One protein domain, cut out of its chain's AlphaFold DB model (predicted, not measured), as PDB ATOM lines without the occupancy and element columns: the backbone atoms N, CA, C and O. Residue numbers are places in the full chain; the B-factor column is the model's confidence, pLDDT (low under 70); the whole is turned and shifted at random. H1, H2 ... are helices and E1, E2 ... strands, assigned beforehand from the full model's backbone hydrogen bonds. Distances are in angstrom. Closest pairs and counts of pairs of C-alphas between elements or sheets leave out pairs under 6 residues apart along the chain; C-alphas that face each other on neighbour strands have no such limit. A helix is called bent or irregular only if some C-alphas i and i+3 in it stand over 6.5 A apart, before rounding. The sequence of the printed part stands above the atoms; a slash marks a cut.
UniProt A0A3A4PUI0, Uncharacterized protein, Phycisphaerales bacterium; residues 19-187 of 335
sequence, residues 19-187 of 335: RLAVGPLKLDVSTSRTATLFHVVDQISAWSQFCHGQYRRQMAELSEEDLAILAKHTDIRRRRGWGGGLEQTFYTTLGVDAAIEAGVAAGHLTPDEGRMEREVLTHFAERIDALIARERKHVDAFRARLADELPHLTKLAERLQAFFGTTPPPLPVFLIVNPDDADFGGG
ATOM      1  N   ARG A  19      98.847 116.603 119.001       95.75
ATOM      2  CA  ARG A  19      98.702 118.031 119.261       95.75
ATOM      3  C   ARG A  19      99.504 118.430 120.496       95.75
ATOM      4  O   ARG A  19      99.232 117.940 121.589       95.75
ATOM      5  N   LEU A  20     100.445 119.351 120.327       95.69
ATOM      6  CA  LEU A  20     101.212 119.960 121.412       95.69
ATOM      7  C   LEU A  20     100.755 121.408 121.617       95.69
ATOM      8  O   LEU A  20     100.714 122.203 120.675       95.69
ATOM      9  N   ALA A  21     100.408 121.745 122.860       96.12
ATOM     10  CA  ALA A  21     100.099 123.110 123.277       96.12
ATOM     11  C   ALA A  21     101.365 123.762 123.846       96.12
ATOM     12  O   ALA A  21     101.762 123.483 124.975       96.12
ATOM     13  N   VAL A  22     102.000 124.615 123.045       95.38
ATOM     14  CA  VAL A  22     103.290 125.256 123.322       95.38
ATOM     15  C   VAL A  22     103.035 126.720 123.693       95.38
ATOM     16  O   VAL A  22     103.327 127.644 122.933       95.38
ATOM     17  N   GLY A  23     102.373 126.930 124.834       94.25
ATOM     18  CA  GLY A  23     101.857 128.244 125.227       94.25
ATOM     19  C   GLY A  23     100.900 128.810 124.168       94.25
ATOM     20  O   GLY A  23      99.850 128.206 123.926       94.25
ATOM     21  N   PRO A  24     101.227 129.945 123.518       94.38
ATOM     22  CA  PRO A  24     100.381 130.501 122.465       94.38
ATOM     23  C   PRO A  24     100.403 129.666 121.174       94.38
ATOM     24  O   PRO A  24      99.423 129.665 120.429       94.38
ATOM     25  N   LEU A  25     101.502 128.956 120.903       97.25
ATOM     26  CA  LEU A  25     101.707 128.179 119.686       97.25
ATOM     27  C   LEU A  25     101.032 126.803 119.796       97.25
ATOM     28  O   LEU A  25     101.100 126.132 120.825       97.25
ATOM     29  N   LYS A  26     100.398 126.356 118.709       97.81
ATOM     30  CA  LYS A  26      99.806 125.017 118.601       97.81
ATOM     31  C   LYS A  26     100.511 124.253 117.496       97.81
ATOM     32  O   LYS A  26     100.564 124.744 116.371       97.81
ATOM     33  N   LEU A  27     101.015 123.069 117.815       98.12
ATOM     34  CA  LEU A  27     101.706 122.203 116.863       98.12
ATOM     35  C   LEU A  27     100.915 120.914 116.680       98.12
ATOM     36  O   LEU A  27     100.571 120.271 117.669       98.12
ATOM     37  N   ASP A  28     100.670 120.520 115.436       97.31
ATOM     38  CA  ASP A  28     100.094 119.220 115.094       97.31
ATOM     39  C   ASP A  28     101.211 118.355 114.479       97.31
ATOM     40  O   ASP A  28     101.515 118.461 113.292       97.31
ATOM     41  N   VAL A  29     101.866 117.537 115.313       97.81
ATOM     42  CA  VAL A  29     103.084 116.778 114.967       97.81
ATOM     43  C   VAL A  29     102.740 115.383 114.450       97.81
ATOM     44  O   VAL A  29     102.143 114.583 115.172       97.81
ATOM     45  N   SER A  30     103.159 115.060 113.227       96.62
ATOM     46  CA  SER A  30     102.885 113.790 112.549       96.62
ATOM     47  C   SER A  30     104.152 113.124 111.998       96.62
ATOM     48  O   SER A  30     105.122 113.783 111.632       96.62
ATOM     49  N   THR A  31     104.106 111.794 111.904       95.56
ATOM     50  CA  THR A  31     105.125 110.915 111.304       95.56
ATOM     51  C   THR A  31     104.596 110.248 110.021       95.56
ATOM     52  O   THR A  31     104.868 109.079 109.737       95.56
ATOM     53  N   SER A  32     103.806 111.006 109.249       96.56
ATOM     54  CA  SER A  32     103.069 110.544 108.066       96.56
ATOM     55  C   SER A  32     103.946 109.873 107.001       96.56
ATOM     56  O   SER A  32     104.957 110.420 106.543       96.56
ATOM     57  N   ARG A  33     103.483 108.704 106.534       97.06
ATOM     58  CA  ARG A  33     104.066 107.993 105.387       97.06
ATOM     59  C   ARG A  33     103.996 108.822 104.103       97.06
ATOM     60  O   ARG A  33     105.000 108.923 103.411       97.06
ATOM     61  N   THR A  34     102.848 109.425 103.789       98.19
ATOM     62  CA  THR A  34     102.668 110.230 102.565       98.19
ATOM     63  C   THR A  34     103.597 111.439 102.551       98.19
ATOM     64  O   THR A  34     104.241 111.697 101.537       98.19
ATOM     65  N   ALA A  35     103.732 112.123 103.692       98.31
ATOM     66  CA  ALA A  35     104.648 113.251 103.830       98.31
ATOM     67  C   ALA A  35     106.101 112.830 103.589       98.31
ATOM     68  O   ALA A  35     106.820 113.501 102.857       98.31
ATOM     69  N   THR A  36     106.514 111.692 104.153       98.19
ATOM     70  CA  THR A  36     107.862 111.147 103.945       98.19
ATOM     71  C   THR A  36     108.094 110.721 102.499       98.19
ATOM     72  O   THR A  36     109.128 111.056 101.934       98.19
ATOM     73  N   LEU A  37     107.139 110.018 101.883       98.12
ATOM     74  CA  LEU A  37     107.221 109.619 100.475       98.12
ATOM     75  C   LEU A  37     107.455 110.817  99.568       98.12
ATOM     76  O   LEU A  37     108.409 110.833  98.795       98.12
ATOM     77  N   PHE A  38     106.597 111.822  99.707       98.62
ATOM     78  CA  PHE A  38     106.703 113.045  98.938       98.62
ATOM     79  C   PHE A  38     108.017 113.770  99.205       98.62
ATOM     80  O   PHE A  38     108.711 114.098  98.252       98.62
ATOM     81  N   HIS A  39     108.393 113.950 100.475       98.56
ATOM     82  CA  HIS A  39     109.635 114.628 100.823       98.56
ATOM     83  C   HIS A  39     110.843 113.951 100.174       98.56
ATOM     84  O   HIS A  39     111.631 114.599  99.502       98.56
ATOM     85  N   VAL A  40     110.977 112.632 100.326       98.19
ATOM     86  CA  VAL A  40     112.134 111.907  99.799       98.19
ATOM     87  C   VAL A  40     112.168 111.950  98.268       98.19
ATOM     88  O   VAL A  40     113.233 112.202  97.710       98.19
ATOM     89  N   VAL A  41     111.026 111.764  97.588       98.31
ATOM     90  CA  VAL A  41     110.923 111.921  96.123       98.31
ATOM     91  C   VAL A  41     111.348 113.323  95.683       98.31
ATOM     92  O   VAL A  41     112.128 113.474  94.740       98.31
ATOM     93  N   ASP A  42     110.877 114.340  96.397       98.06
ATOM     94  CA  ASP A  42     111.196 115.735  96.130       98.06
ATOM     95  C   ASP A  42     112.708 115.987  96.234       98.06
ATOM     96  O   ASP A  42     113.312 116.533  95.306       98.06
ATOM     97  N   GLN A  43     113.352 115.480  97.293       97.38
ATOM     98  CA  GLN A  43     114.796 115.614  97.491       97.38
ATOM     99  C   GLN A  43     115.625 114.850  96.445       97.38
ATOM    100  O   GLN A  43     116.561 115.415  95.873       97.38
ATOM    101  N   ILE A  44     115.291 113.589  96.128       97.25
ATOM    102  CA  ILE A  44     116.072 112.797  95.153       97.25
ATOM    103  C   ILE A  44     115.931 113.309  93.717       97.25
ATOM    104  O   ILE A  44     116.834 113.087  92.906       97.25
ATOM    105  N   SER A  45     114.839 114.016  93.404       97.19
ATOM    106  CA  SER A  45     114.644 114.634  92.089       97.19
ATOM    107  C   SER A  45     115.649 115.757  91.805       97.19
ATOM    108  O   SER A  45     115.908 116.059  90.640       97.19
ATOM    109  N   ALA A  46     116.240 116.353  92.852       95.94
ATOM    110  CA  ALA A  46     117.228 117.429  92.754       95.94
ATOM    111  C   ALA A  46     116.783 118.585  91.834       95.94
ATOM    112  O   ALA A  46     117.588 119.178  91.113       95.94
ATOM    113  N   TRP A  47     115.484 118.902  91.834       96.75
ATOM    114  CA  TRP A  47     114.912 119.928  90.960       96.75
ATOM    115  C   TRP A  47     115.385 121.349  91.307       96.75
ATOM    116  O   TRP A  47     115.307 122.248  90.467       96.75
ATOM    117  N   SER A  48     115.863 121.544  92.538       95.44
ATOM    118  CA  SER A  48     116.333 122.802  93.111       95.44
ATOM    119  C   SER A  48     117.702 122.611  93.770       95.44
ATOM    120  O   SER A  48     118.012 121.541  94.288       95.44
ATOM    121  N   GLN A  49     118.503 123.678  93.835       91.88
ATOM    122  CA  GLN A  49     119.761 123.697  94.601       91.88
ATOM    123  C   GLN A  49     119.561 123.513  96.115       91.88
ATOM    124  O   GLN A  49     120.516 123.230  96.829       91.88
ATOM    125  N   PHE A  50     118.334 123.720  96.600       92.50
ATOM    126  CA  PHE A  50     117.959 123.512  97.999       92.50
ATOM    127  C   PHE A  50     117.567 122.062  98.293       92.50
ATOM    128  O   PHE A  50     117.237 121.750  99.430       92.50
ATOM    129  N   CYS A  51     117.588 121.179  97.288       94.81
ATOM    130  CA  CYS A  51     117.359 119.767  97.524       94.81
ATOM    131  C   CYS A  51     118.550 119.136  98.258       94.81
ATOM    132  O   CYS A  51     119.714 119.302  97.889       94.81
ATOM    133  N   HIS A  52     118.225 118.369  99.281       92.81
ATOM    134  CA  HIS A  52     119.113 117.670 100.188       92.81
ATOM    135  C   HIS A  52     119.621 116.361  99.555       92.81
ATOM    136  O   HIS A  52     118.866 115.432  99.254       92.81
ATOM    137  N   GLY A  53     120.928 116.292  99.284       92.19
ATOM    138  CA  GLY A  53     121.524 115.232  98.461       92.19
ATOM    139  C   GLY A  53     121.647 113.865  99.142       92.19
ATOM    140  O   GLY A  53     121.891 112.865  98.462       92.19
ATOM    141  N   GLN A  54     121.495 113.787 100.465       93.69
ATOM    142  CA  GLN A  54     121.704 112.567 101.244       93.69
ATOM    143  C   GLN A  54     120.783 111.423 100.847       93.69
ATOM    144  O   GLN A  54     121.236 110.281 100.780       93.69
ATOM    145  N   TYR A  55     119.529 111.705 100.493       94.06
ATOM    146  CA  TYR A  55     118.604 110.660 100.059       94.06
ATOM    147  C   TYR A  55     119.086 109.994  98.775       94.06
ATOM    148  O   TYR A  55     119.058 108.773  98.669       94.06
ATOM    149  N   ARG A  56     119.613 110.781  97.831       92.50
ATOM    150  CA  ARG A  56     120.154 110.256  96.576       92.50
ATOM    151  C   ARG A  56     121.460 109.491  96.782       92.50
ATOM    152  O   ARG A  56     121.695 108.530  96.067       92.50
ATOM    153  N   ARG A  57     122.297 109.893  97.748       90.69
ATOM    154  CA  ARG A  57     123.525 109.153  98.103       90.69
ATOM    155  C   ARG A  57     123.228 107.803  98.767       90.69
ATOM    156  O   ARG A  57     124.040 106.893  98.656       90.69
ATOM    157  N   GLN A  58     122.110 107.703  99.487       85.38
ATOM    158  CA  GLN A  58     121.751 106.538 100.306       85.38
ATOM    159  C   GLN A  58     120.743 105.601  99.625       85.38
ATOM    160  O   GLN A  58     120.666 104.421  99.968       85.38
ATOM    161  N   MET A  59     119.969 106.092  98.655       81.50
ATOM    162  CA  MET A  59     119.262 105.233  97.710       81.50
ATOM    163  C   MET A  59     120.279 104.653  96.728       81.50
ATOM    164  O   MET A  59     121.132 105.380  96.229       81.50
ATOM    165  N   ALA A  60     120.202 103.343  96.468       71.12
ATOM    166  CA  ALA A  60     120.999 102.691  95.428       71.12
ATOM    167  C   ALA A  60     120.936 103.476  94.103       71.12
ATOM    168  O   ALA A  60     119.984 104.228  93.882       71.12
ATOM    169  N   GLU A  61     121.940 103.301  93.238       86.62
ATOM    170  CA  GLU A  61     122.054 104.055  91.984       86.62
ATOM    171  C   GLU A  61     120.721 104.107  91.224       86.62
ATOM    172  O   GLU A  61     120.112 103.076  90.928       86.62
ATOM    173  N   LEU A  62     120.253 105.330  90.951       93.25
ATOM    174  CA  LEU A  62     119.012 105.561  90.219       93.25
ATOM    175  C   LEU A  62     119.183 105.073  88.779       93.25
ATOM    176  O   LEU A  62     120.093 105.514  88.075       93.25
ATOM    177  N   SER A  63     118.288 104.189  88.348       95.88
ATOM    178  CA  SER A  63     118.252 103.692  86.971       95.88
ATOM    179  C   SER A  63     117.803 104.778  85.981       95.88
ATOM    180  O   SER A  63     117.266 105.817  86.370       95.88
ATOM    181  N   GLU A  64     117.969 104.539  84.678       97.00
ATOM    182  CA  GLU A  64     117.419 105.432  83.644       97.00
ATOM    183  C   GLU A  64     115.893 105.578  83.761       97.00
ATOM    184  O   GLU A  64     115.356 106.669  83.566       97.00
ATOM    185  N   GLU A  65     115.202 104.501  84.143       97.19
ATOM    186  CA  GLU A  65     113.763 104.511  84.410       97.19
ATOM    187  C   GLU A  65     113.419 105.415  85.602       97.19
ATOM    188  O   GLU A  65     112.527 106.257  85.499       97.19
ATOM    189  N   ASP A  66     114.175 105.322  86.700       97.88
ATOM    190  CA  ASP A  66     113.990 106.190  87.867       97.88
ATOM    191  C   ASP A  66     114.134 107.667  87.502       97.88
ATOM    192  O   ASP A  66     113.322 108.498  87.913       97.88
ATOM    193  N   LEU A  67     115.154 108.000  86.710       97.44
ATOM    194  CA  LEU A  67     115.398 109.368  86.262       97.44
ATOM    195  C   LEU A  67     114.271 109.875  85.352       97.44
ATOM    196  O   LEU A  67     113.851 111.026  85.487       97.44
ATOM    197  N   ALA A  68     113.745 109.026  84.465       98.06
ATOM    198  CA  ALA A  68     112.610 109.367  83.608       98.06
ATOM    199  C   ALA A  68     111.321 109.607  84.413       98.06
ATOM    200  O   ALA A  68     110.558 110.524  84.100       98.06
ATOM    201  N   ILE A  69     111.086 108.829  85.474       98.19
ATOM    202  CA  ILE A  69     109.955 109.041  86.386       98.19
ATOM    203  C   ILE A  69     110.143 110.328  87.201       98.19
ATOM    204  O   ILE A  69     109.221 111.143  87.263       98.19
ATOM    205  N   LEU A  70     111.332 110.577  87.762       98.06
ATOM    206  CA  LEU A  70     111.614 111.804  88.523       98.06
ATOM    207  C   LEU A  70     111.483 113.071  87.675       98.06
ATOM    208  O   LEU A  70     111.031 114.093  88.191       98.06
ATOM    209  N   ALA A  71     111.793 113.008  86.376       98.31
ATOM    210  CA  ALA A  71     111.609 114.137  85.467       98.31
ATOM    211  C   ALA A  71     110.155 114.646  85.448       98.31
ATOM    212  O   ALA A  71     109.934 115.856  85.402       98.31
ATOM    213  N   LYS A  72     109.162 113.750  85.587       98.31
ATOM    214  CA  LYS A  72     107.740 114.129  85.681       98.31
ATOM    215  C   LYS A  72     107.475 115.009  86.902       98.31
ATOM    216  O   LYS A  72     106.833 116.050  86.785       98.31
ATOM    217  N   HIS A  73     108.005 114.616  88.061       98.44
ATOM    218  CA  HIS A  73     107.903 115.400  89.293       98.44
ATOM    219  C   HIS A  73     108.646 116.736  89.171       98.44
ATOM    220  O   HIS A  73     108.098 117.792  89.487       98.44
ATOM    221  N   THR A  74     109.866 116.721  88.624       98.38
ATOM    222  CA  THR A  74     110.653 117.938  88.373       98.38
ATOM    223  C   THR A  74     109.906 118.941  87.490       98.38
ATOM    224  O   THR A  74     109.943 120.141  87.764       98.38
ATOM    225  N   ASP A  75     109.181 118.485  86.467       98.12
ATOM    226  CA  ASP A  75     108.390 119.358  85.592       98.12
ATOM    227  C   ASP A  75     107.185 119.992  86.305       98.12
ATOM    228  O   ASP A  75     106.808 121.134  86.016       98.12
ATOM    229  N   ILE A  76     106.571 119.293  87.264       98.19
ATOM    230  CA  ILE A  76     105.536 119.872  88.133       98.19
ATOM    231  C   ILE A  76     106.178 120.896  89.073       98.19
ATOM    232  O   ILE A  76     105.736 122.048  89.132       98.19
ATOM    233  N   ARG A  77     107.280 120.527  89.734       97.75
ATOM    234  CA  ARG A  77     108.022 121.401  90.649       97.75
ATOM    235  C   ARG A  77     108.503 122.690  90.004       97.75
ATOM    236  O   ARG A  77     108.319 123.753  90.584       97.75
ATOM    237  N   ARG A  78     109.025 122.648  88.779       97.12
ATOM    238  CA  ARG A  78     109.455 123.856  88.049       97.12
ATOM    239  C   ARG A  78     108.313 124.831  87.770       97.12
ATOM    240  O   ARG A  78     108.552 126.033  87.712       97.12
ATOM    241  N   ARG A  79     107.085 124.334  87.605       96.69
ATOM    242  CA  ARG A  79     105.895 125.170  87.379       96.69
ATOM    243  C   ARG A  79     105.313 125.726  88.675       96.69
ATOM    244  O   ARG A  79     104.808 126.843  88.675       96.69
ATOM    245  N   ARG A  80     105.351 124.944  89.756       96.19
ATOM    246  CA  ARG A  80     104.706 125.282  91.036       96.19
ATOM    247  C   ARG A  80     105.639 125.982  92.027       96.19
ATOM    248  O   ARG A  80     105.174 126.797  92.816       96.19
ATOM    249  N   GLY A  81     106.934 125.686  91.987       96.81
ATOM    250  CA  GLY A  81     107.899 126.105  93.000       96.81
ATOM    251  C   GLY A  81     107.621 125.500  94.383       96.81
ATOM    252  O   GLY A  81     106.862 124.536  94.530       96.81
ATOM    253  N   TRP A  82     108.253 126.080  95.404       95.44
ATOM    254  CA  TRP A  82     107.996 125.772  96.812       95.44
ATOM    255  C   TRP A  82     106.702 126.440  97.287       95.44
ATOM    256  O   TRP A  82     106.461 127.612  96.999       95.44
ATOM    257  N   GLY A  83     105.860 125.711  98.023       95.19
ATOM    258  CA  GLY A  83     104.592 126.214  98.564       95.19
ATOM    259  C   GLY A  83     103.470 126.370  97.531       95.19
ATOM    260  O   GLY A  83     102.386 126.841  97.881       95.19
ATOM    261  N   GLY A  84     103.700 125.968  96.276       96.38
ATOM    262  CA  GLY A  84     102.787 126.151  95.142       96.38
ATOM    263  C   GLY A  84     101.659 125.123  95.011       96.38
ATOM    264  O   GLY A  84     101.063 125.019  93.935       96.38
ATOM    265  N   GLY A  85     101.376 124.348  96.063       97.38
ATOM    266  CA  GLY A  85     100.268 123.385  96.128       97.38
ATOM    267  C   GLY A  85     100.690 121.968  96.520       97.38
ATOM    268  O   GLY A  85      99.916 121.246  97.155       97.38
ATOM    269  N   LEU A  86     101.917 121.560  96.182       98.38
ATOM    270  CA  LEU A  86     102.400 120.207  96.470       98.38
ATOM    271  C   LEU A  86     102.547 119.965  97.978       98.38
ATOM    272  O   LEU A  86     102.086 118.942  98.474       98.38
ATOM    273  N   GLU A  87     103.086 120.929  98.729       98.38
ATOM    274  CA  GLU A  87     103.197 120.851 100.191       98.38
ATOM    275  C   GLU A  87     101.830 120.714 100.860       98.38
ATOM    276  O   GLU A  87     101.638 119.868 101.727       98.38
ATOM    277  N   GLN A  88     100.853 121.516 100.437       98.12
ATOM    278  CA  GLN A  88      99.493 121.480 100.974       98.12
ATOM    279  C   GLN A  88      98.796 120.151 100.671       98.12
ATOM    280  O   GLN A  88      97.962 119.710 101.463       98.12
ATOM    281  N   THR A  89      99.151 119.519  99.548       98.56
ATOM    282  CA  THR A  89      98.609 118.224  99.133       98.56
ATOM    283  C   THR A  89      99.251 117.076  99.906       98.56
ATOM    284  O   THR A  89      98.538 116.247 100.464       98.56
ATOM    285  N   PHE A  90     100.585 117.011  99.952       98.56
ATOM    286  CA  PHE A  90     101.301 115.804 100.372       98.56
ATOM    287  C   PHE A  90     101.903 115.865 101.777       98.56
ATOM    288  O   PHE A  90     102.077 114.813 102.398       98.56
ATOM    289  N   TYR A  91     102.129 117.051 102.352       98.31
ATOM    290  CA  TYR A  91     102.370 117.184 103.793       98.31
ATOM    291  C   TYR A  91     101.035 117.136 104.539       98.31
ATOM    292  O   TYR A  91     100.471 118.143 104.979       98.31
ATOM    293  N   THR A  92     100.519 115.910 104.632       97.06
ATOM    294  CA  THR A  92      99.231 115.534 105.217       97.06
ATOM    295  C   THR A  92      99.326 114.166 105.891       97.06
ATOM    296  O   THR A  92     100.272 113.413 105.657       97.06
ATOM    297  N   THR A  93      98.346 113.815 106.721       96.62
ATOM    298  CA  THR A  93      98.202 112.470 107.308       96.62
ATOM    299  C   THR A  93      97.364 111.520 106.456       96.62
ATOM    300  O   THR A  93      97.258 110.339 106.774       96.62
ATOM    301  N   LEU A  94      96.770 112.015 105.367       97.00
ATOM    302  CA  LEU A  94      96.034 111.194 104.411       97.00
ATOM    303  C   LEU A  94      96.975 110.249 103.650       97.00
ATOM    304  O   LEU A  94      98.133 110.580 103.387       97.00
ATOM    305  N   GLY A  95      96.458 109.095 103.226       96.94
ATOM    306  CA  GLY A  95      97.127 108.263 102.222       96.94
ATOM    307  C   GLY A  95      97.222 108.985 100.871       96.94
ATOM    308  O   GLY A  95      96.399 109.853 100.590       96.94
ATOM    309  N   VAL A  96      98.198 108.610 100.036       97.75
ATOM    310  CA  VAL A  96      98.510 109.256  98.739       97.75
ATOM    311  C   VAL A  96      97.260 109.536  97.897       97.75
ATOM    312  O   VAL A  96      97.076 110.647  97.411       97.75
ATOM    313  N   ASP A  97      96.362 108.562  97.777       98.19
ATOM    314  CA  ASP A  97      95.169 108.686  96.938       98.19
ATOM    315  C   ASP A  97      94.185 109.741  97.443       98.19
ATOM    316  O   ASP A  97      93.746 110.594  96.673       98.19
ATOM    317  N   ALA A  98      93.886 109.703  98.742       98.12
ATOM    318  CA  ALA A  98      93.009 110.669  99.393       98.12
ATOM    319  C   ALA A  98      93.655 112.063  99.456       98.12
ATOM    320  O   ALA A  98      92.962 113.070  99.337       98.12
ATOM    321  N   ALA A  99      94.983 112.126  99.604       98.44
ATOM    322  CA  ALA A  99      95.746 113.365  99.531       98.44
ATOM    323  C   ALA A  99      95.600 114.021  98.151       98.44
ATOM    324  O   ALA A  99      95.262 115.198  98.072       98.44
ATOM    325  N   ILE A 100      95.768 113.252  97.067       98.69
ATOM    326  CA  ILE A 100      95.588 113.738  95.691       98.69
ATOM    327  C   ILE A 100      94.153 114.203  95.454       98.69
ATOM    328  O   ILE A 100      93.956 115.286  94.911       98.69
ATOM    329  N   GLU A 101      93.158 113.413  95.859       98.56
ATOM    330  CA  GLU A 101      91.746 113.785  95.713       98.56
ATOM    331  C   GLU A 101      91.449 115.118  96.414       98.56
ATOM    332  O   GLU A 101      90.910 116.039  95.796       98.56
ATOM    333  N   ALA A 102      91.883 115.259  97.671       98.44
ATOM    334  CA  ALA A 102      91.729 116.493  98.434       98.44
ATOM    335  C   ALA A 102      92.493 117.672  97.802       98.44
ATOM    336  O   ALA A 102      91.958 118.776  97.718       98.44
ATOM    337  N   GLY A 103      93.719 117.445  97.321       98.50
ATOM    338  CA  GLY A 103      94.543 118.466  96.668       98.50
ATOM    339  C   GLY A 103      93.945 118.968  95.354       98.50
ATOM    340  O   GLY A 103      93.957 120.172  95.096       98.50
ATOM    341  N   VAL A 104      93.363 118.075  94.550       98.62
ATOM    342  CA  VAL A 104      92.641 118.442  93.320       98.62
ATOM    343  C   VAL A 104      91.365 119.210  93.650       98.62
ATOM    344  O   VAL A 104      91.116 120.260  93.060       98.62
ATOM    345  N   ALA A 105      90.583 118.743  94.626       98.50
ATOM    346  CA  ALA A 105      89.364 119.428  95.059       98.50
ATOM    347  C   ALA A 105      89.643 120.842  95.606       98.50
ATOM    348  O   ALA A 105      88.860 121.760  95.373       98.50
ATOM    349  N   ALA A 106      90.776 121.032  96.287       97.94
ATOM    350  CA  ALA A 106      91.225 122.325  96.799       97.94
ATOM    351  C   ALA A 106      91.914 123.215  95.741       97.94
ATOM    352  O   ALA A 106      92.290 124.346  96.046       97.94
ATOM    353  N   GLY A 107      92.106 122.727  94.508       98.00
ATOM    354  CA  GLY A 107      92.794 123.458  93.438       98.00
ATOM    355  C   GLY A 107      94.313 123.574  93.620       98.00
ATOM    356  O   GLY A 107      94.965 124.342  92.911       98.00
ATOM    357  N   HIS A 108      94.898 122.817  94.550       98.12
ATOM    358  CA  HIS A 108      96.347 122.744  94.736       98.12
ATOM    359  C   HIS A 108      97.031 121.952  93.620       98.12
ATOM    360  O   HIS A 108      98.156 122.276  93.245       98.12
ATOM    361  N   LEU A 109      96.322 120.981  93.042       98.00
ATOM    362  CA  LEU A 109      96.741 120.225  91.868       98.00
ATOM    363  C   LEU A 109      95.664 120.251  90.787       98.00
ATOM    364  O   LEU A 109      94.469 120.319  91.063       98.00
ATOM    365  N   THR A 110      96.092 120.133  89.539       98.50
ATOM    366  CA  THR A 110      95.214 119.685  88.457       98.50
ATOM    367  C   THR A 110      95.031 118.162  88.527       98.50
ATOM    368  O   THR A 110      95.900 117.460  89.054       98.50
ATOM    369  N   PRO A 111      93.946 117.601  87.957       98.50
ATOM    370  CA  PRO A 111      93.775 116.151  87.874       98.50
ATOM    371  C   PRO A 111      94.942 115.433  87.181       98.50
ATOM    372  O   PRO A 111      95.260 114.297  87.527       98.50
ATOM    373  N   ASP A 112      95.578 116.081  86.204       98.50
ATOM    374  CA  ASP A 112      96.710 115.524  85.459       98.50
ATOM    375  C   ASP A 112      97.980 115.479  86.311       98.50
ATOM    376  O   ASP A 112      98.622 114.431  86.380       98.50
ATOM    377  N   GLU A 113      98.293 116.562  87.029       98.56
ATOM    378  CA  GLU A 113      99.388 116.574  88.011       98.56
ATOM    379  C   GLU A 113      99.151 115.526  89.104       98.56
ATOM    380  O   GLU A 113     100.066 114.786  89.443       98.56
ATOM    381  N   GLY A 114      97.914 115.381  89.593       98.50
ATOM    382  CA  GLY A 114      97.563 114.350  90.570       98.50
ATOM    383  C   GLY A 114      97.834 112.922  90.078       98.50
ATOM    384  O   GLY A 114      98.341 112.095  90.835       98.50
ATOM    385  N   ARG A 115      97.541 112.615  88.803       98.62
ATOM    386  CA  ARG A 115      97.869 111.302  88.215       98.62
ATOM    387  C   ARG A 115      99.375 111.092  88.071       98.62
ATOM    388  O   ARG A 115      99.847 109.997  88.358       98.62
ATOM    389  N   MET A 116     100.111 112.122  87.653       98.62
ATOM    390  CA  MET A 116     101.570 112.056  87.523       98.62
ATOM    391  C   MET A 116     102.247 111.852  88.882       98.62
ATOM    392  O   MET A 116     103.060 110.947  89.023       98.62
ATOM    393  N   GLU A 117     101.870 112.623  89.904       98.62
ATOM    394  CA  GLU A 117     102.429 112.469  91.253       98.62
ATOM    395  C   GLU A 117     102.101 111.098  91.850       98.62
ATOM    396  O   GLU A 117     102.956 110.477  92.473       98.62
ATOM    397  N   ARG A 118     100.899 110.557  91.603       98.69
ATOM    398  CA  ARG A 118     100.573 109.178  92.001       98.69
ATOM    399  C   ARG A 118     101.560 108.172  91.422       98.69
ATOM    400  O   ARG A 118     102.028 107.298  92.149       98.69
ATOM    401  N   GLU A 119     101.826 108.272  90.122       98.56
ATOM    402  CA  GLU A 119     102.752 107.387  89.415       98.56
ATOM    403  C   GLU A 119     104.154 107.478  90.028       98.56
ATOM    404  O   GLU A 119     104.716 106.455  90.415       98.56
ATOM    405  N   VAL A 120     104.669 108.699  90.211       98.62
ATOM    406  CA  VAL A 120     105.992 108.938  90.805       98.62
ATOM    407  C   VAL A 120     106.072 108.379  92.226       98.62
ATOM    408  O   VAL A 120     106.963 107.589  92.531       98.62
ATOM    409  N   LEU A 121     105.140 108.752  93.106       98.56
ATOM    410  CA  LEU A 121     105.164 108.324  94.508       98.56
ATOM    411  C   LEU A 121     105.028 106.803  94.642       98.56
ATOM    412  O   LEU A 121     105.656 106.210  95.516       98.56
ATOM    413  N   THR A 122     104.244 106.162  93.768       98.38
ATOM    414  CA  THR A 122     104.090 104.699  93.751       98.38
ATOM    415  C   THR A 122     105.376 104.011  93.297       98.38
ATOM    416  O   THR A 122     105.778 103.026  93.913       98.38
ATOM    417  N   HIS A 123     106.059 104.552  92.283       98.19
ATOM    418  CA  HIS A 123     107.321 104.011  91.757       98.19
ATOM    419  C   HIS A 123     108.432 103.933  92.814       98.19
ATOM    420  O   HIS A 123     109.206 102.977  92.860       98.19
ATOM    421  N   PHE A 124     108.504 104.924  93.707       97.81
ATOM    422  CA  PHE A 124     109.511 104.970  94.773       97.81
ATOM    423  C   PHE A 124     109.034 104.399  96.117       97.81
ATOM    424  O   PHE A 124     109.833 104.310  97.054       97.81
ATOM    425  N   ALA A 125     107.767 103.978  96.219       97.88
ATOM    426  CA  ALA A 125     107.133 103.631  97.487       97.88
ATOM    427  C   ALA A 125     107.880 102.546  98.265       97.88
ATOM    428  O   ALA A 125     108.183 102.746  99.435       97.88
ATOM    429  N   GLU A 126     108.237 101.434  97.620       96.75
ATOM    430  CA  GLU A 126     108.888 100.303  98.294       96.75
ATOM    431  C   GLU A 126     110.245 100.689  98.908       96.75
ATOM    432  O   GLU A 126     110.523 100.393 100.073       96.75
ATOM    433  N   ARG A 127     111.081 101.415  98.151       96.12
ATOM    434  CA  ARG A 127     112.403 101.872  98.614       96.12
ATOM    435  C   ARG A 127     112.286 102.830  99.796       96.12
ATOM    436  O   ARG A 127     113.066 102.744 100.746       96.12
ATOM    437  N   ILE A 128     111.310 103.733  99.746       97.12
ATOM    438  CA  ILE A 128     111.080 104.705 100.816       97.12
ATOM    439  C   ILE A 128     110.425 104.041 102.031       97.12
ATOM    440  O   ILE A 128     110.786 104.364 103.157       97.12
ATOM    441  N   ASP A 129     109.541 103.066 101.845       97.00
ATOM    442  CA  ASP A 129     108.955 102.300 102.946       97.00
ATOM    443  C   ASP A 129     110.020 101.502 103.705       97.00
ATOM    444  O   ASP A 129     110.006 101.467 104.937       97.00
ATOM    445  N   ALA A 130     111.000 100.934 102.997       96.25
ATOM    446  CA  ALA A 130     112.153 100.290 103.621       96.25
ATOM    447  C   ALA A 130     113.007 101.282 104.436       96.25
ATOM    448  O   ALA A 130     113.480 100.945 105.526       96.25
ATOM    449  N   LEU A 131     113.184 102.516 103.943       95.88
ATOM    450  CA  LEU A 131     113.828 103.601 104.694       95.88
ATOM    451  C   LEU A 131     113.010 103.974 105.942       95.88
ATOM    452  O   LEU A 131     113.568 104.026 107.037       95.88
ATOM    453  N   ILE A 132     111.694 104.169 105.801       96.56
ATOM    454  CA  ILE A 132     110.785 104.467 106.915       96.56
ATOM    455  C   ILE A 132     110.906 103.392 107.987       96.56
ATOM    456  O   ILE A 132     111.139 103.718 109.147       96.56
ATOM    457  N   ALA A 133     110.797 102.117 107.613       96.56
ATOM    458  CA  ALA A 133     110.868 101.004 108.553       96.56
ATOM    459  C   ALA A 133     112.188 100.980 109.341       96.56
ATOM    460  O   ALA A 133     112.187 100.692 110.538       96.56
ATOM    461  N   ARG A 134     113.309 101.314 108.689       95.75
ATOM    462  CA  ARG A 134     114.637 101.331 109.314       95.75
ATOM    463  C   ARG A 134     114.814 102.489 110.299       95.75
ATOM    464  O   ARG A 134     115.362 102.286 111.382       95.75
ATOM    465  N   GLU A 135     114.344 103.678 109.933       96.31
ATOM    466  CA  GLU A 135     114.651 104.920 110.654       96.31
ATOM    467  C   GLU A 135     113.521 105.397 111.586       96.31
ATOM    468  O   GLU A 135     113.739 106.278 112.420       96.31
ATOM    469  N   ARG A 136     112.321 104.795 111.512       95.44
ATOM    470  CA  ARG A 136     111.114 105.190 112.274       95.44
ATOM    471  C   ARG A 136     111.384 105.433 113.758       95.44
ATOM    472  O   ARG A 136     110.914 106.422 114.311       95.44
ATOM    473  N   LYS A 137     112.173 104.561 114.392       96.12
ATOM    474  CA  LYS A 137     112.492 104.648 115.825       96.12
ATOM    475  C   LYS A 137     113.134 105.984 116.227       96.12
ATOM    476  O   LYS A 137     112.907 106.444 117.340       96.12
ATOM    477  N   HIS A 138     113.921 106.604 115.344       96.88
ATOM    478  CA  HIS A 138     114.599 107.874 115.620       96.88
ATOM    479  C   HIS A 138     113.620 109.045 115.557       96.88
ATOM    480  O   HIS A 138     113.599 109.891 116.450       96.88
ATOM    481  N   VAL A 139     112.738 109.032 114.558       96.38
ATOM    482  CA  VAL A 139     111.637 109.992 114.439       96.38
ATOM    483  C   VAL A 139     110.688 109.901 115.641       96.38
ATOM    484  O   VAL A 139     110.332 110.927 116.221       96.38
ATOM    485  N   ASP A 140     110.314 108.690 116.058       94.44
ATOM    486  CA  ASP A 140     109.431 108.487 117.212       94.44
ATOM    487  C   ASP A 140     110.093 108.934 118.525       94.44
ATOM    488  O   ASP A 140     109.446 109.563 119.365       94.44
ATOM    489  N   ALA A 141     111.398 108.682 118.688       95.94
ATOM    490  CA  ALA A 141     112.165 109.171 119.831       95.94
ATOM    491  C   ALA A 141     112.223 110.707 119.868       95.94
ATOM    492  O   ALA A 141     112.028 111.301 120.929       95.94
ATOM    493  N   PHE A 142     112.426 111.365 118.721       96.81
ATOM    494  CA  PHE A 142     112.385 112.826 118.646       96.81
ATOM    495  C   PHE A 142     110.989 113.373 118.977       96.81
ATOM    496  O   PHE A 142     110.869 114.303 119.773       96.81
ATOM    497  N   ARG A 143     109.921 112.757 118.448       95.19
ATOM    498  CA  ARG A 143     108.529 113.111 118.790       95.19
ATOM    499  C   ARG A 143     108.274 113.011 120.293       95.19
ATOM    500  O   ARG A 143     107.634 113.901 120.848       95.19
ATOM    501  N   ALA A 144     108.765 111.957 120.946       93.75
ATOM    502  CA  ALA A 144     108.655 111.803 122.395       93.75
ATOM    503  C   ALA A 144     109.433 112.902 123.138       93.75
ATOM    504  O   ALA A 144     108.869 113.546 124.020       93.75
ATOM    505  N   ARG A 145     110.671 113.195 122.718       95.25
ATOM    506  CA  ARG A 145     111.490 114.275 123.292       95.25
ATOM    507  C   ARG A 145     110.807 115.643 123.221       95.25
ATOM    508  O   ARG A 145     110.956 116.432 124.147       95.25
ATOM    509  N   LEU A 146     110.025 115.941 122.179       95.38
ATOM    510  CA  LEU A 146     109.283 117.211 122.105       95.38
ATOM    511  C   LEU A 146     108.334 117.425 123.298       95.38
ATOM    512  O   LEU A 146     108.064 118.571 123.655       95.38
ATOM    513  N   ALA A 147     107.843 116.351 123.925       92.00
ATOM    514  CA  ALA A 147     107.055 116.440 125.152       92.00
ATOM    515  C   ALA A 147     107.899 116.923 126.341       92.00
ATOM    516  O   ALA A 147     107.445 117.770 127.111       92.00
ATOM    517  N   ASP A 148     109.130 116.426 126.458       93.31
ATOM    518  CA  ASP A 148     110.068 116.800 127.521       93.31
ATOM    519  C   ASP A 148     110.570 118.242 127.344       93.31
ATOM    520  O   ASP A 148     110.737 118.982 128.314       93.31
ATOM    521  N   GLU A 149     110.732 118.679 126.092       95.19
ATOM    522  CA  GLU A 149     111.153 120.039 125.725       95.19
ATOM    523  C   GLU A 149     110.009 121.068 125.795       95.19
ATOM    524  O   GLU A 149     110.229 122.270 125.607       95.19
ATOM    525  N   LEU A 150     108.774 120.631 126.068       94.75
ATOM    526  CA  LEU A 150     107.582 121.479 126.037       94.75
ATOM    527  C   LEU A 150     107.692 122.730 126.931       94.75
ATOM    528  O   LEU A 150     107.301 123.807 126.468       94.75
ATOM    529  N   PRO A 151     108.240 122.670 128.165       95.75
ATOM    530  CA  PRO A 151     108.409 123.865 128.991       95.75
ATOM    531  C   PRO A 151     109.376 124.887 128.385       95.75
ATOM    532  O   PRO A 151     109.145 126.092 128.498       95.75
ATOM    533  N   HIS A 152     110.454 124.428 127.741       95.12
ATOM    534  CA  HIS A 152     111.416 125.308 127.080       95.12
ATOM    535  C   HIS A 152     110.810 125.929 125.815       95.12
ATOM    536  O   HIS A 152     110.828 127.152 125.660       95.12
ATOM    537  N   LEU A 153     110.176 125.105 124.972       96.25
ATOM    538  CA  LEU A 153     109.473 125.561 123.771       96.25
ATOM    539  C   LEU A 153     108.363 126.565 124.100       96.25
ATOM    540  O   LEU A 153     108.200 127.543 123.382       96.25
ATOM    541  N   THR A 154     107.628 126.355 125.195       97.56
ATOM    542  CA  THR A 154     106.559 127.263 125.641       97.56
ATOM    543  C   THR A 154     107.109 128.652 125.946       97.56
ATOM    544  O   THR A 154     106.621 129.635 125.395       97.56
ATOM    545  N   LYS A 155     108.182 128.735 126.744       97.00
ATOM    546  CA  LYS A 155     108.834 130.015 127.058       97.00
ATOM    547  C   LYS A 155     109.357 130.706 125.805       97.00
ATOM    548  O   LYS A 155     109.230 131.920 125.670       97.00
ATOM    549  N   LEU A 156     109.946 129.946 124.881       96.94
ATOM    550  CA  LEU A 156     110.400 130.496 123.610       96.94
ATOM    551  C   LEU A 156     109.220 131.037 122.791       96.94
ATOM    552  O   LEU A 156     109.280 132.172 122.331       96.94
ATOM    553  N   ALA A 157     108.136 130.275 122.651       97.94
ATOM    554  CA  ALA A 157     106.952 130.690 121.903       97.94
ATOM    555  C   ALA A 157     106.285 131.940 122.499       97.94
ATOM    556  O   ALA A 157     105.833 132.796 121.743       97.94
ATOM    557  N   GLU A 158     106.256 132.085 123.826       98.00
ATOM    558  CA  GLU A 158     105.785 133.300 124.509       98.00
ATOM    559  C   GLU A 158     106.674 134.511 124.196       98.00
ATOM    560  O   GLU A 158     106.167 135.587 123.870       98.00
ATOM    561  N   ARG A 159     108.002 134.334 124.224       97.44
ATOM    562  CA  ARG A 159     108.957 135.392 123.849       97.44
ATOM    563  C   ARG A 159     108.803 135.801 122.387       97.44
ATOM    564  O   ARG A 159     108.741 136.992 122.094       97.44
ATOM    565  N   LEU A 160     108.691 134.830 121.480       98.12
ATOM    566  CA  LEU A 160     108.465 135.092 120.060       98.12
ATOM    567  C   LEU A 160     107.110 135.774 119.840       98.12
ATOM    568  O   LEU A 160     107.050 136.776 119.137       98.12
ATOM    569  N   GLN A 161     106.039 135.320 120.493       98.12
ATOM    570  CA  GLN A 161     104.737 135.983 120.416       98.12
ATOM    571  C   GLN A 161     104.820 137.444 120.859       98.12
ATOM    572  O   GLN A 161     104.277 138.313 120.181       98.12
ATOM    573  N   ALA A 162     105.490 137.727 121.978       98.00
ATOM    574  CA  ALA A 162     105.667 139.094 122.452       98.00
ATOM    575  C   ALA A 162     106.457 139.935 121.437       98.00
ATOM    576  O   ALA A 162     106.046 141.043 121.100       98.00
ATOM    577  N   PHE A 163     107.554 139.400 120.904       98.50
ATOM    578  CA  PHE A 163     108.409 140.095 119.943       98.50
ATOM    579  C   PHE A 163     107.705 140.378 118.602       98.50
ATOM    580  O   PHE A 163     107.708 141.511 118.119       98.50
ATOM    581  N   PHE A 164     107.037 139.377 118.023       98.25
ATOM    582  CA  PHE A 164     106.283 139.509 116.772       98.25
ATOM    583  C   PHE A 164     104.898 140.150 116.971       98.25
ATOM    584  O   PHE A 164     104.221 140.488 116.001       98.25
ATOM    585  N   GLY A 165     104.426 140.296 118.211       97.69
ATOM    586  CA  GLY A 165     103.100 140.819 118.548       97.69
ATOM    587  C   GLY A 165     101.935 139.984 118.000       97.69
ATOM    588  O   GLY A 165     100.839 140.510 117.827       97.69
ATOM    589  N   THR A 166     102.177 138.730 117.621       97.38
ATOM    590  CA  THR A 166     101.182 137.813 117.051       97.38
ATOM    591  C   THR A 166     101.661 136.369 117.187       97.38
ATOM    592  O   THR A 166     102.826 136.114 117.490       97.38
ATOM    593  N   THR A 167     100.759 135.426 116.937       96.81
ATOM    594  CA  THR A 167     101.056 133.997 116.913       96.81
ATOM    595  C   THR A 167     100.634 133.419 115.569       96.81
ATOM    596  O   THR A 167      99.544 133.753 115.093       96.81
ATOM    597  N   PRO A 168     101.439 132.535 114.961       97.38
ATOM    598  CA  PRO A 168     100.998 131.802 113.786       97.38
ATOM    599  C   PRO A 168      99.760 130.933 114.076       97.38
ATOM    600  O   PRO A 168      99.502 130.561 115.229       97.38
ATOM    601  N   PRO A 169      98.975 130.593 113.037       96.94
ATOM    602  CA  PRO A 169      97.907 129.603 113.157       96.94
ATOM    603  C   PRO A 169      98.473 128.237 113.595       96.94
ATOM    604  O   PRO A 169      99.690 128.042 113.572       96.94
ATOM    605  N   PRO A 170      97.613 127.269 113.985       97.50
ATOM    606  CA  PRO A 170      98.062 125.910 114.275       97.50
ATOM    607  C   PRO A 170      98.962 125.377 113.160       97.50
ATOM    608  O   PRO A 170      98.588 125.434 111.988       97.50
ATOM    609  N   LEU A 171     100.145 124.905 113.541       97.31
ATOM    610  CA  LEU A 171     101.219 124.562 112.623       97.31
ATOM    611  C   LEU A 171     101.289 123.044 112.433       97.31
ATOM    612  O   LEU A 171     101.644 122.332 113.379       97.31
ATOM    613  N   PRO A 172     100.997 122.526 111.229       98.12
ATOM    614  CA  PRO A 172     101.275 121.138 110.901       98.12
ATOM    615  C   PRO A 172     102.786 120.914 110.817       98.12
ATOM    616  O   PRO A 172     103.484 121.621 110.084       98.12
ATOM    617  N   VAL A 173     103.272 119.922 111.558       98.50
ATOM    618  CA  VAL A 173     104.682 119.536 111.641       98.50
ATOM    619  C   VAL A 173     104.822 118.096 111.162       98.50
ATOM    620  O   VAL A 173     104.198 117.192 111.718       98.50
ATOM    621  N   PHE A 174     105.675 117.868 110.171       98.44
ATOM    622  CA  PHE A 174     105.964 116.544 109.628       98.44
ATOM    623  C   PHE A 174     107.408 116.174 109.918       98.44
ATOM    624  O   PHE A 174     108.339 116.800 109.413       98.44
ATOM    625  N   LEU A 175     107.577 115.147 110.743       98.50
ATOM    626  CA  LEU A 175     108.882 114.574 111.027       98.50
ATOM    627  C   LEU A 175     109.204 113.546 109.942       98.50
ATOM    628  O   LEU A 175     108.477 112.563 109.770       98.50
ATOM    629  N   ILE A 176     110.282 113.797 109.212       98.31
ATOM    630  CA  ILE A 176     110.738 113.003 108.078       98.31
ATOM    631  C   ILE A 176     111.925 112.153 108.526       98.31
ATOM    632  O   ILE A 176     112.826 112.628 109.219       98.31
ATOM    633  N   VAL A 177     111.923 110.879 108.146       96.94
ATOM    634  CA  VAL A 177     113.077 110.002 108.378       96.94
ATOM    635  C   VAL A 177     114.277 110.475 107.568       96.94
ATOM    636  O   VAL A 177     114.144 110.753 106.379       96.94
ATOM    637  N   ASN A 178     115.455 110.502 108.187       96.25
ATOM    638  CA  ASN A 178     116.688 110.865 107.505       96.25
ATOM    639  C   ASN A 178     117.688 109.696 107.508       96.25
ATOM    640  O   ASN A 178     117.968 109.149 108.576       96.25
ATOM    641  N   PRO A 179     118.249 109.296 106.351       93.88
ATOM    642  CA  PRO A 179     119.280 108.260 106.308       93.88
ATOM    643  C   PRO A 179     120.688 108.728 106.735       93.88
ATOM    644  O   PRO A 179     121.577 107.882 106.867       93.88
ATOM    645  N   ASP A 180     120.919 110.032 106.914       93.19
ATOM    646  CA  ASP A 180     122.234 110.626 107.204       93.19
ATOM    647  C   ASP A 180     122.235 111.354 108.564       93.19
ATOM    648  O   ASP A 180     121.208 111.823 109.046       93.19
ATOM    649  N   ASP A 181     123.393 111.403 109.218       90.06
ATOM    650  CA  ASP A 181     123.576 112.068 110.515       90.06
ATOM    651  C   ASP A 181     124.244 113.440 110.384       90.06
ATOM    652  O   ASP A 181     124.081 114.296 111.252       90.06
ATOM    653  N   ALA A 182     125.004 113.649 109.309       87.00
ATOM    654  CA  ALA A 182     125.756 114.871 109.062       87.00
ATOM    655  C   ALA A 182     125.022 115.835 108.120       87.00
ATOM    656  O   ALA A 182     125.296 117.034 108.147       87.00
ATOM    657  N   ASP A 183     124.112 115.315 107.295       88.88
ATOM    658  CA  ASP A 183     123.355 116.076 106.300       88.88
ATOM    659  C   ASP A 183     121.859 115.965 106.607       88.88
ATOM    660  O   ASP A 183     121.245 114.908 106.432       88.88
ATOM    661  N   PHE A 184     121.306 117.033 107.176       93.56
ATOM    662  CA  PHE A 184     119.905 117.126 107.564       93.56
ATOM    663  C   PHE A 184     119.465 118.585 107.648       93.56
ATOM    664  O   PHE A 184     120.272 119.482 107.916       93.56
ATOM    665  N   GLY A 185     118.169 118.818 107.508       94.88
ATOM    666  CA  GLY A 185     117.589 120.132 107.716       94.88
ATOM    667  C   GLY A 185     116.087 120.094 107.945       94.88
ATOM    668  O   GLY A 185     115.525 119.141 108.485       94.88
ATOM    669  N   GLY A 186     115.443 121.184 107.570       96.56
ATOM    670  CA  GLY A 186     114.011 121.351 107.661       96.56
ATOM    671  C   GLY A 186     113.530 122.293 106.575       96.56
ATOM    672  O   GLY A 186     114.273 122.669 105.668       96.56
ATOM    673  N   GLY A 187     112.254 122.633 106.651       96.94
ATOM    674  CA  GLY A 187     111.708 123.684 105.816       96.94
ATOM    675  C   GLY A 187     110.312 124.078 106.254       96.94
ATOM    676  O   GLY A 187     109.511 123.223 106.647       96.94
TER     677      GLY A 187
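Overview. This is residues 19 to 187 of the 335 residues of an uncharacterized protein of Phycisphaerales bacterium (UniProt A0A3A4PUI0). A cluster of helices makes one end of the domain, with H1 in its middle, H2, H3, H4 and H6a packed on H1, and H5 packed on H4 and H6a; from it a small twisted sheet, E1 E2 E3, reaches toward the other end, where H7 packs on E1 and E2. The long bent helix H6 joins the two ends, its arm H6a in the cluster and its arm H6b running over E3 toward H7. The printed part has 169 residues with seven named helices and three named strands, in the order E1 E2 H1 H2 H3 H4 H5 H6 H7 E3; the class is mostly helix, and the mixed sheet has the order E1 E2 E3. The whole is compact, with a radius of gyration of the C-alphas of 17.1 A and spans of 51 by 35 by 28 A.

Along the chain. Find C-alpha 19 at (98.702, 118.031, 119.261), where E1, residues 19 to 22, begins; E2 is residues 25 to 30, and E3, residues 171 to 177, runs 19.3 A to C-alpha 177 at (113.077, 110.002, 108.378). H6, residues 111 to 148, was assigned as one helix by its hydrogen bonds but is bent, with C-alphas 123 and 126 7.7 A apart: H6a is residues 111 to 123, 18.6 A, and H6b residues 126 to 148, 33.6 A. H6b is irregular, with C-alphas 134 and 137 7.6 A apart. Look next for H1 at residues 33 to 45, 18.2 A, H2 at 54 to 58, H3 at 64 to 80, 24.7 A, H4 at 86 to 90, H5 at 96 to 105, and H7 at 150 to 164, 20.3 A.

Arrangement. In the sheet, E1 and E2 form an antiparallel hairpin, with N 20 and O 27 at 2.8 A; E2 and E3 are parallel, with N 30 and O 173 at 2.8 A. E2, the seven helices and E3 form a strand-helix-strand unit, two parallel neighbour strands with helices between them along the chain. H6b lies over E3 at a height over the sheet of 6.7 A, slantwise to the strands, the closest C-alphas being those of Glu 135 and Val 177, 5.8 A. H7 only grazes the sheet with residues 150 to 161, and H1 only grazes it with residues 33 to 40. H1 is the hub: it touches, for instance, H3, about perpendicular at 81 degrees, with the C-alphas of Ser 45 and Leu 70 closest at 5.5 A. H1 touches H2 with the C-alphas of Ile 44 and Arg 56 closest, 5.0 A. H4 touches H5, closest at the C-alphas of Thr 89 and Gly 103, 4.8 A. H5 and H6a form a helical hairpin at a shallow tilt of 14 degrees, opposite ways, the C-alphas of Ile 100 and Gly 114 closest at 5.5 A. Every O i to N i+4 pair is within hydrogen-bond range in H1, H2, H4, H5, H6a and H7; in H3 it is 10 of 13 and in H6b 14 of 19.

Size, cuts and confidence. The two C-alphas farthest apart, those of Glu 64 and Ala 162, are 52.7 A apart. The printed part has no cut and no long link. No printed residue is under 70 in pLDDT, and the mean of the printed part is 96.4.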